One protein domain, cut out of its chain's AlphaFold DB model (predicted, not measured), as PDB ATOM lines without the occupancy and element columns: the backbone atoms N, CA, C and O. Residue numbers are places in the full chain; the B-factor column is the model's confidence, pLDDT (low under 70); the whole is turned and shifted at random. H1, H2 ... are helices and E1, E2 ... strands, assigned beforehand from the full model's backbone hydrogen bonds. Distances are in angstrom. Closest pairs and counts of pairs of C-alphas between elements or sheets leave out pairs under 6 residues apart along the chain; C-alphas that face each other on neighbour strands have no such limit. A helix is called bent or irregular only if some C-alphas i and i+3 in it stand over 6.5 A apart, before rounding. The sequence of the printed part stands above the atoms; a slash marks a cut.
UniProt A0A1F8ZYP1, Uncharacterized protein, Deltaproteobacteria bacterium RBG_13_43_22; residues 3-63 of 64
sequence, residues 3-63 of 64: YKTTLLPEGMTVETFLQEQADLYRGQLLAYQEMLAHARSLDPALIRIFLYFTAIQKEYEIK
ATOM      1  N   TYR A   3      48.730 -11.718  15.592       97.12
ATOM      2  CA  TYR A   3      48.572 -11.445  17.022       97.12
ATOM      3  C   TYR A   3      47.097 -11.461  17.415       97.12
ATOM      4  O   TYR A   3      46.285 -10.733  16.842       97.12
ATOM      5  N   LYS A   4      46.762 -12.233  18.451       96.81
ATOM      6  CA  LYS A   4      45.414 -12.340  19.011       96.81
ATOM      7  C   LYS A   4      45.378 -11.828  20.444       96.81
ATOM      8  O   LYS A   4      46.241 -12.137  21.265       96.81
ATOM      9  N   THR A   5      44.332 -11.067  20.743       96.62
ATOM     10  CA  THR A   5      44.014 -10.574  22.091       96.62
ATOM     11  C   THR A   5      42.932 -11.410  22.776       96.62
ATOM     12  O   THR A   5      42.493 -11.054  23.865       96.62
ATOM     13  N   THR A   6      42.477 -12.495  22.139       95.12
ATOM     14  CA  THR A   6      41.478 -13.415  22.692       95.12
ATOM     15  C   THR A   6      41.954 -13.952  24.039       95.12
ATOM     16  O   THR A   6      43.089 -14.415  24.168       95.12
ATOM     17  N   LEU A   7      41.084 -13.866  25.040       95.94
ATOM     18  CA  LEU A   7      41.353 -14.368  26.384       95.94
ATOM     19  C   LEU A   7      41.108 -15.880  26.427       95.94
ATOM     20  O   LEU A   7      40.201 -16.374  25.758       95.94
ATOM     21  N   LEU A   8      41.889 -16.596  27.239       96.06
ATOM     22  CA  LEU A   8      41.627 -17.998  27.564       96.06
ATOM     23  C   LEU A   8      40.306 -18.089  28.354       96.06
ATOM     24  O   LEU A   8      40.224 -17.475  29.421       96.06
ATOM     25  N   PRO A   9      39.287 -18.824  27.872       95.62
ATOM     26  CA  PRO A   9      38.041 -19.006  28.610       95.62
ATOM     27  C   PRO A   9      38.254 -19.717  29.952       95.62
ATOM     28  O   PRO A   9      39.080 -20.627  30.064       95.62
ATOM     29  N   GLU A  10      37.481 -19.338  30.973       94.69
ATOM     30  CA  GLU A  10      37.521 -20.013  32.274       94.69
ATOM     31  C   GLU A  10      37.153 -21.497  32.139       94.69
ATOM     32  O   GLU A  10      36.216 -21.865  31.433       94.69
ATOM     33  N   GLY A  11      37.908 -22.365  32.818       95.81
ATOM     34  CA  GLY A  11      37.702 -23.816  32.774       95.81
ATOM     35  C   GLY A  11      38.214 -24.511  31.505       95.81
ATOM     36  O   GLY A  11      38.186 -25.738  31.448       95.81
ATOM     37  N   MET A  12      38.721 -23.769  30.515       96.81
ATOM     38  CA  MET A  12      39.357 -24.331  29.324       96.81
ATOM     39  C   MET A  12      40.861 -24.525  29.550       96.81
ATOM     40  O   MET A  12      41.535 -23.690  30.156       96.81
ATOM     41  N   THR A  13      41.411 -25.629  29.047       96.88
ATOM     42  CA  THR A  13      42.865 -25.833  29.072       96.88
ATOM     43  C   THR A  13      43.545 -24.983  27.999       96.88
ATOM     44  O   THR A  13      42.966 -24.712  26.947       96.88
ATOM     45  N   VAL A  14      44.803 -24.596  28.234       95.88
ATOM     46  CA  VAL A  14      45.600 -23.863  27.234       95.88
ATOM     47  C   VAL A  14      45.711 -24.653  25.929       95.88
ATOM     48  O   VAL A  14      45.607 -24.069  24.860       95.88
ATOM     49  N   GLU A  15      45.894 -25.971  25.998       95.31
ATOM     50  CA  GLU A  15      46.030 -26.821  24.811       95.31
ATOM     51  C   GLU A  15      44.754 -26.829  23.963       95.31
ATOM     52  O   GLU A  15      44.816 -26.552  22.765       95.31
ATOM     53  N   THR A  16      43.594 -27.054  24.592       96.56
ATOM     54  CA  THR A  16      42.288 -27.005  23.915       96.56
ATOM     55  C   THR A  16      42.046 -25.637  23.286       96.56
ATOM     56  O   THR A  16      41.676 -25.557  22.120       96.56
ATOM     57  N   PHE A  17      42.327 -24.561  24.024       97.19
ATOM     58  CA  PHE A  17      42.193 -23.197  23.522       97.19
ATOM     59  C   PHE A  17      43.052 -22.946  22.281       97.19
ATOM     60  O   PHE A  17      42.549 -22.459  21.271       97.19
ATOM     61  N   LEU A  18      44.344 -23.283  22.336       95.62
ATOM     62  CA  LEU A  18      45.254 -23.064  21.214       95.62
ATOM     63  C   LEU A  18      44.818 -23.859  19.977       95.62
ATOM     64  O   LEU A  18      44.856 -23.311  18.878       95.62
ATOM     65  N   GLN A  19      44.356 -25.100  20.160       95.19
ATOM     66  CA  GLN A  19      43.853 -25.935  19.070       95.19
ATOM     67  C   GLN A  19      42.575 -25.357  18.442       95.19
ATOM     68  O   GLN A  19      42.519 -25.182  17.227       95.19
ATOM     69  N   GLU A  20      41.578 -24.982  19.247       96.00
ATOM     70  CA  GLU A  20      40.331 -24.393  18.736       96.00
ATOM     71  C   GLU A  20      40.579 -23.078  17.991       96.00
ATOM     72  O   GLU A  20      40.002 -22.827  16.932       96.00
ATOM     73  N   GLN A  21      41.463 -22.227  18.519       96.06
ATOM     74  CA  GLN A  21      41.833 -20.982  17.851       96.06
ATOM     75  C   GLN A  21      42.628 -21.244  16.566       96.06
ATOM     76  O   GLN A  21      42.418 -20.552  15.569       96.06
ATOM     77  N   ALA A  22      43.521 -22.236  16.561       94.31
ATOM     78  CA  ALA A  22      44.238 -22.645  15.361       94.31
ATOM     79  C   ALA A  22      43.268 -23.074  14.255       94.31
ATOM     80  O   ALA A  22      43.387 -22.592  13.130       94.31
ATOM     81  N   ASP A  23      42.272 -23.896  14.583       95.44
ATOM     82  CA  ASP A  23      41.273 -24.367  13.624       95.44
ATOM     83  C   ASP A  23      40.363 -23.233  13.133       95.44
ATOM     84  O   ASP A  23      40.105 -23.125  11.932       95.44
ATOM     85  N   LEU A  24      39.963 -22.320  14.026       96.69
ATOM     86  CA  LEU A  24      39.177 -21.132  13.685       96.69
ATOM     87  C   LEU A  24      39.883 -20.233  12.658       96.69
ATOM     88  O   LEU A  24      39.248 -19.732  11.729       96.69
ATOM     89  N   TYR A  25      41.189 -20.006  12.824       95.81
ATOM     90  CA  TYR A  25      41.953 -19.087  11.976       95.81
ATOM     91  C   TYR A  25      42.690 -19.769  10.816       95.81
ATOM     92  O   TYR A  25      43.193 -19.065   9.939       95.81
ATOM     93  N   ARG A  26      42.731 -21.108  10.758       94.38
ATOM     94  CA  ARG A  26      43.487 -21.881   9.756       94.38
ATOM     95  C   ARG A  26      43.242 -21.386   8.330       94.38
ATOM     96  O   ARG A  26      44.192 -21.043   7.633       94.38
ATOM     97  N   GLY A  27      41.980 -21.279   7.914       95.12
ATOM     98  CA  GLY A  27      41.634 -20.856   6.551       95.12
ATOM     99  C   GLY A  27      42.129 -19.446   6.204       95.12
ATOM    100  O   GLY A  27      42.678 -19.231   5.126       95.12
ATOM    101  N   GLN A  28      41.995 -18.495   7.135       96.00
ATOM    102  CA  GLN A  28      42.492 -17.127   6.955       96.00
ATOM    103  C   GLN A  28      44.018 -17.103   6.818       96.00
ATOM    104  O   GLN A  28      44.557 -16.410   5.955       96.00
ATOM    105  N   LEU A  29      44.715 -17.850   7.672       96.06
ATOM    106  CA  LEU A  29      46.170 -17.833   7.717       96.06
ATOM    107  C   LEU A  29      46.798 -18.513   6.495       96.06
ATOM    108  O   LEU A  29      47.774 -17.987   5.965       96.06
ATOM    109  N   LEU A  30      46.214 -19.614   6.012       94.94
ATOM    110  CA  LEU A  30      46.635 -20.256   4.762       94.94
ATOM    111  C   LEU A  30      46.445 -19.312   3.567       94.94
ATOM    112  O   LEU A  30      47.343 -19.166   2.743       94.94
ATOM    113  N   ALA A  31      45.337 -18.566   3.506       96.00
ATOM    114  CA  ALA A  31      45.155 -17.556   2.462       96.00
ATOM    115  C   ALA A  31      46.232 -16.454   2.523       96.00
ATOM    116  O   ALA A  31      46.746 -16.026   1.491       96.00
ATOM    117  N   TYR A  32      46.619 -16.008   3.723       95.62
ATOM    118  CA  TYR A  32      47.704 -15.033   3.887       95.62
ATOM    119  C   TYR A  32      49.074 -15.592   3.499       95.62
ATOM    120  O   TYR A  32      49.882 -14.860   2.923       95.62
ATOM    121  N   GLN A  33      49.332 -16.868   3.786       96.06
ATOM    122  CA  GLN A  33      50.542 -17.568   3.363       96.06
ATOM    123  C   GLN A  33      50.650 -17.593   1.838       96.06
ATOM    124  O   GLN A  33      51.654 -17.127   1.305       96.06
ATOM    125  N   GLU A  34      49.594 -18.031   1.150       96.44
ATOM    126  CA  GLU A  34      49.516 -18.061  -0.316       96.44
ATOM    127  C   GLU A  34      49.729 -16.671  -0.929       96.44
ATOM    128  O   GLU A  34      50.553 -16.480  -1.828       96.44
ATOM    129  N   MET A  35      49.042 -15.654  -0.396       97.38
ATOM    130  CA  MET A  35      49.191 -14.274  -0.861       97.38
ATOM    131  C   MET A  35      50.627 -13.757  -0.700       97.38
ATOM    132  O   MET A  35      51.158 -13.105  -1.605       97.38
ATOM    133  N   LEU A  36      51.262 -14.027   0.444       96.62
ATOM    134  CA  LEU A  36      52.631 -13.597   0.715       96.62
ATOM    135  C   LEU A  36      53.641 -14.350  -0.157       96.62
ATOM    136  O   LEU A  36      54.554 -13.722  -0.696       96.62
ATOM    137  N   ALA A  37      53.467 -15.662  -0.317       97.38
ATOM    138  CA  ALA A  37      54.287 -16.507  -1.175       97.38
ATOM    139  C   ALA A  37      54.271 -15.995  -2.618       97.38
ATOM    140  O   ALA A  37      55.327 -15.713  -3.187       97.38
ATOM    141  N   HIS A  38      53.078 -15.735  -3.160       97.69
ATOM    142  CA  HIS A  38      52.910 -15.164  -4.492       97.69
ATOM    143  C   HIS A  38      53.583 -13.787  -4.620       97.69
ATOM    144  O   HIS A  38      54.363 -13.557  -5.545       97.69
ATOM    145  N   ALA A  39      53.353 -12.878  -3.666       98.00
ATOM    146  CA  ALA A  39      53.934 -11.532  -3.683       98.00
ATOM    147  C   ALA A  39      55.472 -11.520  -3.593       98.00
ATOM    148  O   ALA A  39      56.107 -10.536  -3.977       98.00
ATOM    149  N   ARG A  40      56.073 -12.585  -3.054       97.19
ATOM    150  CA  ARG A  40      57.525 -12.731  -2.889       97.19
ATOM    151  C   ARG A  40      58.155 -13.733  -3.854       97.19
ATOM    152  O   ARG A  40      59.369 -13.899  -3.801       97.19
ATOM    153  N   SER A  41      57.361 -14.358  -4.725       96.94
ATOM    154  CA  SER A  41      57.800 -15.445  -5.608       96.94
ATOM    155  C   SER A  41      58.521 -16.567  -4.843       96.94
ATOM    156  O   SER A  41      59.574 -17.043  -5.262       96.94
ATOM    157  N   LEU A  42      57.963 -16.951  -3.693       96.06
ATOM    158  CA  LEU A  42      58.444 -18.042  -2.844       96.06
ATOM    159  C   LEU A  42      57.466 -19.218  -2.888       96.06
ATOM    160  O   LEU A  42      56.287 -19.039  -3.182       96.06
ATOM    161  N   ASP A  43      57.958 -20.406  -2.548       95.56
ATOM    162  CA  ASP A  43      57.110 -21.560  -2.246       95.56
ATOM    163  C   ASP A  43      56.367 -21.316  -0.909       95.56
ATOM    164  O   ASP A  43      57.033 -20.995   0.087       95.56
ATOM    165  N   PRO A  44      55.023 -21.442  -0.852       93.75
ATOM    166  CA  PRO A  44      54.254 -21.325   0.389       93.75
ATOM    167  C   PRO A  44      54.783 -22.201   1.530       93.75
ATOM    168  O   PRO A  44      54.808 -21.742   2.675       93.75
ATOM    169  N   ALA A  45      55.302 -23.399   1.235       92.50
ATOM    170  CA  ALA A  45      55.829 -24.336   2.232       92.50
ATOM    171  C   ALA A  45      57.045 -23.791   3.009       92.50
ATOM    172  O   ALA A  45      57.376 -24.283   4.089       92.50
ATOM    173  N   LEU A  46      57.710 -22.749   2.498       95.12
ATOM    174  CA  LEU A  46      58.814 -22.071   3.187       95.12
ATOM    175  C   LEU A  46      58.334 -21.051   4.234       95.12
ATOM    176  O   LEU A  46      59.139 -20.544   5.020       95.12
ATOM    177  N   ILE A  47      57.041 -20.724   4.253       94.69
ATOM    178  CA  ILE A  47      56.455 -19.721   5.140       94.69
ATOM    179  C   ILE A  47      55.782 -20.422   6.321       94.69
ATOM    180  O   ILE A  47      54.724 -21.024   6.184       94.69
ATOM    181  N   ARG A  48      56.370 -20.284   7.512       95.69
ATOM    182  CA  ARG A  48      55.786 -20.800   8.758       95.69
ATOM    183  C   ARG A  48      54.754 -19.828   9.328       95.69
ATOM    184  O   ARG A  48      55.006 -18.622   9.438       95.69
ATOM    185  N   ILE A  49      53.609 -20.361   9.734       96.06
ATOM    186  CA  ILE A  49      52.479 -19.595  10.259       96.06
ATOM    187  C   ILE A  49      52.415 -19.755  11.775       96.06
ATOM    188  O   ILE A  49      52.404 -20.864  12.296       96.06
ATOM    189  N   PHE A  50      52.290 -18.633  12.477       96.62
ATOM    190  CA  PHE A  50      52.167 -18.608  13.931       96.62
ATOM    191  C   PHE A  50      51.049 -17.667  14.363       96.62
ATOM    192  O   PHE A  50      50.947 -16.550  13.838       96.62
ATOM    193  N   LEU A  51      50.281 -18.111  15.354       97.25
ATOM    194  CA  LEU A  51      49.407 -17.282  16.174       97.25
ATOM    195  C   LEU A  51      50.121 -16.948  17.483       97.25
ATOM    196  O   LEU A  51      50.624 -17.850  18.146       97.25
ATOM    197  N   TYR A  52      50.129 -15.678  17.879       97.56
ATOM    198  CA  TYR A  52      50.614 -15.245  19.189       97.56
ATOM    199  C   TYR A  52      49.469 -14.683  20.028       97.56
ATOM    200  O   TYR A  52      48.849 -13.686  19.657       97.56
ATOM    201  N   PHE A  53      49.215 -15.289  21.185       97.56
ATOM    202  CA  PHE A  53      48.157 -14.888  22.108       97.56
ATOM    203  C   PHE A  53      48.734 -14.014  23.213       97.56
ATOM    204  O   PHE A  53      49.430 -14.498  24.108       97.56
ATOM    205  N   THR A  54      48.434 -12.718  23.173       96.56
ATOM    206  CA  THR A  54      49.040 -11.734  24.083       96.56
ATOM    207  C   THR A  54      48.609 -11.923  25.536       96.56
ATOM    208  O   THR A  54      49.423 -11.731  26.436       96.56
ATOM    209  N   ALA A  55      47.371 -12.365  25.769       95.25
ATOM    210  CA  ALA A  55      46.814 -12.580  27.104       95.25
ATOM    211  C   ALA A  55      47.519 -13.694  27.896       95.25
ATOM    212  O   ALA A  55      47.630 -13.608  29.115       95.25
ATOM    213  N   ILE A  56      48.006 -14.725  27.199       95.69
ATOM    214  CA  ILE A  56      48.688 -15.882  27.802       95.69
ATOM    215  C   ILE A  56      50.175 -15.963  27.430       95.69
ATOM    216  O   ILE A  56      50.859 -16.882  27.870       95.69
ATOM    217  N   GLN A  57      50.673 -15.014  26.630       96.44
ATOM    218  CA  GLN A  57      52.060 -14.925  26.155       96.44
ATOM    219  C   GLN A  57      52.571 -16.242  25.550       96.44
ATOM    220  O   GLN A  57      53.661 -16.723  25.863       96.44
ATOM    221  N   LYS A  58      51.750 -16.857  24.693       95.75
ATOM    222  CA  LYS A  58      52.066 -18.113  24.004       95.75
ATOM    223  C   LYS A  58      51.963 -17.936  22.503       95.75
ATOM    224  O   LYS A  58      51.009 -17.335  22.014       95.75
ATOM    225  N   GLU A  59      52.919 -18.516  21.792       95.50
ATOM    226  CA  GLU A  59      52.807 -18.764  20.361       95.50
ATOM    227  C   GLU A  59      52.337 -20.193  20.091       95.50
ATOM    228  O   GLU A  59      52.611 -21.112  20.868       95.50
ATOM    229  N   TYR A  60      51.639 -20.368  18.978       96.06
ATOM    230  CA  TYR A  60      51.231 -21.660  18.458       96.06
ATOM    231  C   TYR A  60      51.448 -21.685  16.946       96.06
ATOM    232  O   TYR A  60      50.976 -20.803  16.222       96.06
ATOM    233  N   GLU A  61      52.199 -22.679  16.480       95.75
ATOM    234  CA  GLU A  61      52.465 -22.892  15.061       95.75
ATOM    235  C   GLU A  61      51.302 -23.637  14.412       95.75
ATOM    236  O   GLU A  61      50.912 -24.710  14.873       95.75
ATOM    237  N   ILE A  62      50.781 -23.095  13.314       92.75
ATOM    238  CA  ILE A  62      49.795 -23.799  12.498       92.75
ATOM    239  C   ILE A  62      50.548 -24.783  11.611       92.75
ATOM    240  O   ILE A  62      51.336 -24.375  10.757       92.75
ATOM    241  N   LYS A  63      50.308 -26.074  11.832       82.31
ATOM    242  CA  LYS A  63      50.827 -27.156  10.992       82.31
ATOM    243  C   LYS A  63      49.756 -27.573   9.986       82.31
ATOM    244  O   LYS A  63      48.576 -27.604  10.352       82.31
TER     245      LYS A  63
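What this domain is: This is residues 3 to 63 of the 64 residues of an uncharacterized protein of Deltaproteobacteria bacterium RBG_13_43_22 (UniProt A0A1F8ZYP1). One long bent helix, H1, runs along a rod-shaped domain, and a hairpin of two antiparallel strands, E1 and E2, packs beside it, mainly on its first arm, H1a. The 61 printed residues hold H1, E1, E2 in that order, a mixed class. The whole is only just loose, close to compact: radius of gyration of the C-alphas 13.1 A, spans 44 by 17 by 14 A.

How they stand to each other: Start at residues 3 to 4, paired parallel with residues 52 to 53 of E1, residues 49 to 53. H1, residues 14 to 40, assigned as one helix by its hydrogen bonds, is bent: C-alphas 24 and 27 are 7.6 A apart. Its arms H1a, residues 14 to 24, and H1b, residues 27 to 40, stand at a steep tilt of 66 degrees; in both, every O i to N i+4 pair is within hydrogen-bond range. The closest C-alphas of H1a and E2, residues 58 to 62, are Ala 22 and Ile 62, 6.4 A. In the hairpin, look for N 51 and O 60, 2.9 A.

Where its parts are: Find C-alpha 14 at (45.600, -23.863, 27.234); H1a runs 15.2 A, H1b 20.2 A. E1 spans 13.5 A; E2 spans 13.0 A, ending at (49.795, -23.799, 12.498).

The domain as a whole: The printed part has no cut, no long link and no residue under pLDDT 70.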